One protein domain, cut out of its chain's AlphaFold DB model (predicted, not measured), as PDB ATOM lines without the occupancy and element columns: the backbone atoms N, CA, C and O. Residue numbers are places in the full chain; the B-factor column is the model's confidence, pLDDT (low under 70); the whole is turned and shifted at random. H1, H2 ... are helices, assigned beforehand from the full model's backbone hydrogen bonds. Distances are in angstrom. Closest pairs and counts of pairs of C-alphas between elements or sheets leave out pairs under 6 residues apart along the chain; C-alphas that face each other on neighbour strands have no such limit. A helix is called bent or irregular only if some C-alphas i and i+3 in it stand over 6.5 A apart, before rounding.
ATOM      1  N   ALA A  52       2.121 111.732 -77.794       89.88
ATOM      2  CA  ALA A  52       3.204 111.118 -78.561       89.88
ATOM      3  C   ALA A  52       3.061 109.589 -78.680       89.88
ATOM      4  O   ALA A  52       3.342 109.033 -79.740       89.88
ATOM      5  N   ASP A  53       2.536 108.913 -77.652       89.94
ATOM      6  CA  ASP A  53       2.258 107.466 -77.691       89.94
ATOM      7  C   ASP A  53       1.158 107.100 -78.706       89.94
ATOM      8  O   ASP A  53       0.977 105.930 -79.068       89.94
ATOM      9  N   LEU A  54       0.394 108.096 -79.162       91.19
ATOM     10  CA  LEU A  54      -0.665 107.932 -80.149       91.19
ATOM     11  C   LEU A  54      -0.207 108.201 -81.586       91.19
ATOM     12  O   LEU A  54      -0.912 107.827 -82.528       91.19
ATOM     13  N   ALA A  55       0.969 108.803 -81.772       89.50
ATOM     14  CA  ALA A  55       1.468 109.201 -83.079       89.50
ATOM     15  C   ALA A  55       1.599 108.002 -84.037       89.50
ATOM     16  O   ALA A  55       2.130 106.946 -83.696       89.50
ATOM     17  N   GLY A  56       1.092 108.158 -85.265       89.38
ATOM     18  CA  GLY A  56       1.167 107.133 -86.312       89.38
ATOM     19  C   GLY A  56       0.238 105.924 -86.128       89.38
ATOM     20  O   GLY A  56       0.213 105.045 -86.992       89.38
ATOM     21  N   ARG A  57      -0.556 105.861 -85.048       92.62
ATOM     22  CA  ARG A  57      -1.604 104.840 -84.893       92.62
ATOM     23  C   ARG A  57      -2.769 105.115 -85.847       92.62
ATOM     24  O   ARG A  57      -3.144 106.256 -86.093       92.62
ATOM     25  N   ALA A  58      -3.394 104.049 -86.345       94.06
ATOM     26  CA  ALA A  58      -4.639 104.163 -87.101       94.06
ATOM     27  C   ALA A  58      -5.788 104.655 -86.199       94.06
ATOM     28  O   ALA A  58      -5.909 104.205 -85.058       94.06
ATOM     29  N   ALA A  59      -6.661 105.515 -86.734       93.88
ATOM     30  CA  ALA A  59      -7.789 106.136 -86.028       93.88
ATOM     31  C   ALA A  59      -8.971 105.169 -85.780       93.88
ATOM     32  O   ALA A  59     -10.105 105.402 -86.204       93.88
ATOM     33  N   THR A  60      -8.698 104.045 -85.120       96.88
ATOM     34  CA  THR A  60      -9.682 103.028 -84.729       96.88
ATOM     35  C   THR A  60     -10.453 103.439 -83.470       96.88
ATOM     36  O   THR A  60     -10.145 104.439 -82.823       96.88
ATOM     37  N   LYS A  61     -11.455 102.645 -83.073       96.06
ATOM     38  CA  LYS A  61     -12.177 102.870 -81.812       96.06
ATOM     39  C   LYS A  61     -11.232 102.919 -80.604       96.06
ATOM     40  O   LYS A  61     -11.345 103.832 -79.796       96.06
ATOM     41  N   ASP A  62     -10.294 101.979 -80.507       94.88
ATOM     42  CA  ASP A  62      -9.357 101.910 -79.380       94.88
ATOM     43  C   ASP A  62      -8.431 103.132 -79.340       94.88
ATOM     44  O   ASP A  62      -8.115 103.635 -78.266       94.88
ATOM     45  N   TYR A  63      -8.046 103.657 -80.509       95.62
ATOM     46  CA  TYR A  63      -7.326 104.926 -80.603       95.62
ATOM     47  C   TYR A  63      -8.140 106.077 -79.997       95.62
ATOM     48  O   TYR A  63      -7.636 106.792 -79.138       95.62
ATOM     49  N   TRP A  64      -9.411 106.234 -80.379       95.44
ATOM     50  CA  TRP A  64     -10.258 107.307 -79.844       95.44
ATOM     51  C   TRP A  64     -10.593 107.127 -78.360       95.44
ATOM     52  O   TRP A  64     -10.709 108.115 -77.631       95.44
ATOM     53  N   ASP A  65     -10.702 105.883 -77.893       93.94
ATOM     54  CA  ASP A  65     -10.838 105.580 -76.469       93.94
ATOM     55  C   ASP A  65      -9.587 106.007 -75.687       93.94
ATOM     56  O   ASP A  65      -9.717 106.500 -74.567       93.94
ATOM     57  N   ASP A  66      -8.390 105.862 -76.264       94.38
ATOM     58  CA  ASP A  66      -7.140 106.342 -75.668       94.38
ATOM     59  C   ASP A  66      -7.018 107.872 -75.729       94.38
ATOM     60  O   ASP A  66      -6.729 108.484 -74.703       94.38
ATOM     61  N   VAL A  67      -7.346 108.510 -76.862       94.06
ATOM     62  CA  VAL A  67      -7.406 109.983 -76.978       94.06
ATOM     63  C   VAL A  67      -8.310 110.566 -75.894       94.06
ATOM     64  O   VAL A  67      -7.930 111.506 -75.201       94.06
ATOM     65  N   ARG A  68      -9.495 109.980 -75.677       93.00
ATOM     66  CA  ARG A  68     -10.433 110.440 -74.642       93.00
ATOM     67  C   ARG A  68      -9.834 110.381 -73.234       93.00
ATOM     68  O   ARG A  68     -10.199 111.206 -72.397       93.00
ATOM     69  N   LYS A  69      -8.943 109.424 -72.952       93.56
ATOM     70  CA  LYS A  69      -8.290 109.290 -71.638       93.56
ATOM     71  C   LYS A  69      -7.271 110.396 -71.372       93.56
ATOM     72  O   LYS A  69      -6.951 110.594 -70.206       93.56
ATOM     73  N   LEU A  70      -6.816 111.123 -72.396       94.25
ATOM     74  CA  LEU A  70      -5.874 112.232 -72.234       94.25
ATOM     75  C   LEU A  70      -6.501 113.474 -71.580       94.25
ATOM     76  O   LEU A  70      -5.766 114.340 -71.125       94.25
ATOM     77  N   PHE A  71      -7.830 113.583 -71.506       94.88
ATOM     78  CA  PHE A  71      -8.519 114.780 -71.013       94.88
ATOM     79  C   PHE A  71      -9.087 114.599 -69.601       94.88
ATOM     80  O   PHE A  71      -9.550 113.521 -69.226       94.88
ATOM     81  N   THR A  72      -9.143 115.695 -68.840       94.19
ATOM     82  CA  THR A  72      -9.698 115.735 -67.474       94.19
ATOM     83  C   THR A  72     -11.212 115.967 -67.422       94.19
ATOM     84  O   THR A  72     -11.774 116.109 -66.336       94.19
ATOM     85  N   LEU A  73     -11.883 116.003 -68.581       94.00
ATOM     86  CA  LEU A  73     -13.324 116.233 -68.694       94.00
ATOM     87  C   LEU A  73     -14.128 115.299 -67.774       94.00
ATOM     88  O   LEU A  73     -13.858 114.096 -67.687       94.00
ATOM     89  N   ASP A  74     -15.162 115.845 -67.124       93.19
ATOM     90  CA  ASP A  74     -16.046 115.059 -66.264       93.19
ATOM     91  C   ASP A  74     -16.741 113.959 -67.077       93.19
ATOM     92  O   ASP A  74     -17.548 114.219 -67.969       93.19
ATOM     93  N   LYS A  75     -16.458 112.703 -66.720       90.56
ATOM     94  CA  LYS A  75     -16.993 111.506 -67.383       90.56
ATOM     95  C   LYS A  75     -18.507 111.353 -67.219       90.56
ATOM     96  O   LYS A  75     -19.101 110.545 -67.929       90.56
ATOM     97  N   LYS A  76     -19.124 112.094 -66.294       94.69
ATOM     98  CA  LYS A  76     -20.581 112.141 -66.102       94.69
ATOM     99  C   LYS A  76     -21.271 113.145 -67.026       94.69
ATOM    100  O   LYS A  76     -22.496 113.137 -67.097       94.69
ATOM    101  N   SER A  77     -20.507 113.993 -67.715       92.88
ATOM    102  CA  SER A  77     -21.023 115.009 -68.622       92.88
ATOM    103  C   SER A  77     -20.733 114.655 -70.078       92.88
ATOM    104  O   SER A  77     -19.654 114.173 -70.426       92.88
ATOM    105  N   THR A  78     -21.698 114.942 -70.948       94.88
ATOM    106  CA  THR A  78     -21.485 114.950 -72.395       94.88
ATOM    107  C   THR A  78     -21.083 116.365 -72.795       94.88
ATOM    108  O   THR A  78     -21.931 117.233 -72.999       94.88
ATOM    109  N   PHE A  79     -19.777 116.618 -72.859       94.25
ATOM    110  CA  PHE A  79     -19.245 117.935 -73.192       94.25
ATOM    111  C   PHE A  79     -19.409 118.239 -74.690       94.25
ATOM    112  O   PHE A  79     -18.680 117.699 -75.515       94.25
ATOM    113  N   MET A  80     -20.363 119.113 -75.029       95.94
ATOM    114  CA  MET A  80     -20.682 119.514 -76.412       95.94
ATOM    115  C   MET A  80     -20.364 120.991 -76.711       95.94
ATOM    116  O   MET A  80     -20.798 121.518 -77.729       95.94
ATOM    117  N   ASN A  81     -19.616 121.680 -75.839       94.25
ATOM    118  CA  ASN A  81     -19.311 123.114 -75.976       94.25
ATOM    119  C   ASN A  81     -17.893 123.391 -76.519       94.25
ATOM    120  O   ASN A  81     -17.289 124.419 -76.205       94.25
ATOM    121  N   VAL A  82     -17.352 122.471 -77.326       91.88
ATOM    122  CA  VAL A  82     -15.985 122.563 -77.879       91.88
ATOM    123  C   VAL A  82     -15.774 123.795 -78.765       91.88
ATOM    124  O   VAL A  82     -14.650 124.261 -78.886       91.88
ATOM    125  N   GLY A  83     -16.849 124.351 -79.341       90.75
ATOM    126  CA  GLY A  83     -16.792 125.581 -80.138       90.75
ATOM    127  C   GLY A  83     -16.567 126.857 -79.319       90.75
ATOM    128  O   GLY A  83     -16.124 127.854 -79.875       90.75
ATOM    129  N   THR A  84     -16.838 126.835 -78.009       91.19
ATOM    130  CA  THR A  84     -16.586 127.983 -77.119       91.19
ATOM    131  C   THR A  84     -15.266 127.831 -76.373       91.19
ATOM    132  O   THR A  84     -14.530 128.800 -76.205       91.19
ATOM    133  N   VAL A  85     -14.981 126.627 -75.865       91.69
ATOM    134  CA  VAL A  85     -13.801 126.371 -75.033       91.69
ATOM    135  C   VAL A  85     -13.297 124.943 -75.215       91.69
ATOM    136  O   VAL A  85     -14.062 123.978 -75.150       91.69
ATOM    137  N   GLY A  86     -11.988 124.814 -75.420       91.25
ATOM    138  CA  GLY A  86     -11.291 123.532 -75.437       91.25
ATOM    139  C   GLY A  86     -10.881 123.088 -74.033       91.25
ATOM    140  O   GLY A  86     -10.578 123.912 -73.172       91.25
ATOM    141  N   SER A  87     -10.835 121.775 -73.807       93.44
ATOM    142  CA  SER A  87     -10.129 121.202 -72.655       93.44
ATOM    143  C   SER A  87      -8.722 120.831 -73.108       93.44
ATOM    144  O   SER A  87      -8.615 120.048 -74.050       93.44
ATOM    145  N   PRO A  88      -7.652 121.321 -72.470       93.75
ATOM    146  CA  PRO A  88      -6.314 120.827 -72.764       93.75
ATOM    147  C   PRO A  88      -6.169 119.358 -72.307       93.75
ATOM    148  O   PRO A  88      -6.826 118.948 -71.338       93.75
ATOM    149  N   PRO A  89      -5.326 118.556 -72.980       95.06
ATOM    150  CA  PRO A  89      -4.860 117.273 -72.463       95.06
ATOM    151  C   PRO A  89      -4.097 117.429 -71.136       95.06
ATOM    152  O   PRO A  89      -3.531 118.486 -70.857       95.06
ATOM    153  N   MET A  90      -4.041 116.366 -70.330       95.25
ATOM    154  CA  MET A  90      -3.360 116.352 -69.027       95.25
ATOM    155  C   MET A  90      -1.885 116.740 -69.125       95.25
ATOM    156  O   MET A  90      -1.429 117.534 -68.319       95.25
ATOM    157  N   GLU A  91      -1.163 116.273 -70.145       94.56
ATOM    158  CA  GLU A  91       0.259 116.607 -70.322       94.56
ATOM    159  C   GLU A  91       0.504 118.121 -70.482       94.56
ATOM    160  O   GLU A  91       1.487 118.649 -69.973       94.56
ATOM    161  N   VAL A  92      -0.425 118.846 -71.116       94.75
ATOM    162  CA  VAL A  92      -0.349 120.311 -71.247       94.75
ATOM    163  C   VAL A  92      -0.614 120.984 -69.899       94.75
ATOM    164  O   VAL A  92       0.037 121.971 -69.560       94.75
ATOM    165  N   LEU A  93      -1.552 120.446 -69.112       95.50
ATOM    166  CA  LEU A  93      -1.820 120.925 -67.754       95.50
ATOM    167  C   LEU A  93      -0.622 120.698 -66.824       95.50
ATOM    168  O   LEU A  93      -0.316 121.579 -66.023       95.50
ATOM    169  N   ASP A  94       0.052 119.556 -66.953       95.38
ATOM    170  CA  ASP A  94       1.222 119.202 -66.150       95.38
ATOM    171  C   ASP A  94       2.376 120.178 -66.417       95.38
ATOM    172  O   ASP A  94       2.911 120.765 -65.474       95.38
ATOM    173  N   VAL A  95       2.690 120.448 -67.693       93.81
ATOM    174  CA  VAL A  95       3.692 121.460 -68.076       93.81
ATOM    175  C   VAL A  95       3.292 122.839 -67.549       93.81
ATOM    176  O   VAL A  95       4.119 123.560 -66.992       93.81
ATOM    177  N   TYR A  96       2.018 123.219 -67.672       94.12
ATOM    178  CA  TYR A  96       1.542 124.509 -67.181       94.12
ATOM    179  C   TYR A  96       1.685 124.662 -65.653       94.12
ATOM    180  O   TYR A  96       2.124 125.719 -65.188       94.12
ATOM    181  N   ASP A  97       1.336 123.644 -64.856       96.31
ATOM    182  CA  ASP A  97       1.509 123.667 -63.392       96.31
ATOM    183  C   ASP A  97       2.993 123.711 -63.009       96.31
ATOM    184  O   ASP A  97       3.383 124.521 -62.163       96.31
ATOM    185  N   GLU A  98       3.830 122.903 -63.665       95.19
ATOM    186  CA  GLU A  98       5.276 122.879 -63.440       95.19
ATOM    187  C   GLU A  98       5.900 124.258 -63.678       95.19
ATOM    188  O   GLU A  98       6.515 124.819 -62.767       95.19
ATOM    189  N   GLN A  99       5.663 124.856 -64.850       92.56
ATOM    190  CA  GLN A  99       6.237 126.154 -65.208       92.56
ATOM    191  C   GLN A  99       5.790 127.270 -64.252       92.56
ATOM    192  O   GLN A  99       6.610 128.067 -63.790       92.56
ATOM    193  N   ASN A 100       4.508 127.305 -63.871       94.38
ATOM    194  CA  ASN A 100       4.020 128.290 -62.901       94.38
ATOM    195  C   ASN A 100       4.684 128.134 -61.526       94.38
ATOM    196  O   ASN A 100       5.028 129.132 -60.882       94.38
ATOM    197  N   ARG A 101       4.884 126.895 -61.063       95.88
ATOM    198  CA  ARG A 101       5.570 126.628 -59.791       95.88
ATOM    199  C   ARG A 101       7.038 127.017 -59.844       95.88
ATOM    200  O   ARG A 101       7.530 127.570 -58.862       95.88
ATOM    201  N   GLU A 102       7.733 126.746 -60.943       94.62
ATOM    202  CA  GLU A 102       9.139 127.127 -61.106       94.62
ATOM    203  C   GLU A 102       9.318 128.645 -61.092       94.62
ATOM    204  O   GLU A 102      10.122 129.157 -60.304       94.62
ATOM    205  N   VAL A 103       8.511 129.372 -61.873       94.56
ATOM    206  CA  VAL A 103       8.501 130.842 -61.886       94.56
ATOM    207  C   VAL A 103       8.253 131.392 -60.483       94.56
ATOM    208  O   VAL A 103       9.018 132.233 -60.010       94.56
ATOM    209  N   ALA A 104       7.243 130.880 -59.774       94.50
ATOM    210  CA  ALA A 104       6.928 131.329 -58.419       94.50
ATOM    211  C   ALA A 104       8.035 131.001 -57.402       94.50
ATOM    212  O   ALA A 104       8.329 131.805 -56.518       94.50
ATOM    213  N   LYS A 105       8.657 129.822 -57.515       96.56
ATOM    214  CA  LYS A 105       9.693 129.350 -56.589       96.56
ATOM    215  C   LYS A 105      11.004 130.114 -56.742       96.56
ATOM    216  O   LYS A 105      11.660 130.388 -55.739       96.56
ATOM    217  N   PHE A 106      11.401 130.410 -57.976       95.44
ATOM    218  CA  PHE A 106      12.703 131.006 -58.273       95.44
ATOM    219  C   PHE A 106      12.633 132.493 -58.629       95.44
ATOM    220  O   PHE A 106      13.681 133.116 -58.776       95.44
ATOM    221  N   ALA A 107      11.427 133.064 -58.741       93.38
ATOM    222  CA  ALA A 107      11.198 134.435 -59.200       93.38
ATOM    223  C   ALA A 107      11.917 134.738 -60.530       93.38
ATOM    224  O   ALA A 107      12.463 135.823 -60.729       93.38
ATOM    225  N   ILE A 108      11.952 133.749 -61.427       90.19
ATOM    226  CA  ILE A 108      12.566 133.871 -62.751       90.19
ATOM    227  C   ILE A 108      11.606 134.566 -63.714       90.19
ATOM    228  O   ILE A 108      10.390 134.405 -63.626       90.19
ATOM    229  N   SER A 109      12.158 135.355 -64.635       84.56
ATOM    230  CA  SER A 109      11.351 135.948 -65.696       84.56
ATOM    231  C   SER A 109      11.013 134.908 -66.761       84.56
ATOM    232  O   SER A 109      11.881 134.142 -67.172       84.56
ATOM    233  N   ALA A 110       9.772 134.948 -67.244       79.94
ATOM    234  CA  ALA A 110       9.308 134.198 -68.406       79.94
ATOM    235  C   ALA A 110       9.387 135.020 -69.712       79.94
ATOM    236  O   ALA A 110       8.692 134.712 -70.678       79.94
ATOM    237  N   TYR A 111      10.188 136.097 -69.758       84.44
ATOM    238  CA  TYR A 111      10.429 136.830 -71.004       84.44
ATOM    239  C   TYR A 111      11.206 135.950 -71.985       84.44
ATOM    240  O   TYR A 111      12.373 135.639 -71.758       84.44
ATOM    241  N   SER A 112      10.558 135.588 -73.085       85.75
ATOM    242  CA  SER A 112      11.133 134.813 -74.177       85.75
ATOM    243  C   SER A 112      10.612 135.347 -75.508       85.75
ATOM    244  O   SER A 112       9.507 135.890 -75.573       85.75
TER     245      SER A 112
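AT A GLANCE: This is residues 52 to 112 of the 211 residues of a protein of Streptosporangiales bacterium (UniProt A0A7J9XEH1). Two helices, short H1 and long H2, follow one another nearly end to end along the longest axis, and the chain between them swings out sideways in a wide loop whose residues 80 to 86 stick out. Residues 52 to 60 lead to the outer end of H1, where the chain turns back, and a tail after H2 turns aside at the other end. The 61 printed residues include two named helices, H1 then H2, and no named strand; the class is all helix, with under half of the residues, 26, in named elements. The whole is only just extended, close to loose, with a radius of gyration of the C-alphas of 15.9 A, and spans 45 by 28 by 19 A.

HOW THE PARTS SIT: H1, residues 61 to 69, and H2, residues 90 to 106, are apart, with no C-alpha of the one within 8 A of the other. A long link of 20 residues, 70 to 89, joins them. Residues 80 to 86 stand free, as do residues 101 to 109, of which 101 to 106 belong to H2. In H1 and H2 every O i to N i+4 pair is within hydrogen-bond range. Neither helix is bent.

IN THESE COORDINATES: H1 begins at C-alpha 61, (-12.177, 102.870, -81.812), and measures 12.6 A from first to last C-alpha. H2 begins at C-alpha 90, (-3.360, 116.352, -69.027), and ends 24.3 A away at C-alpha 106, (12.703, 131.006, -58.273).

THE WHOLE: The two C-alphas farthest apart, those of Thr 60 and Ala 107, are 45.5 A apart. The printed part has no cut. Its mean pLDDT is 93.1, and no printed residue is under 70.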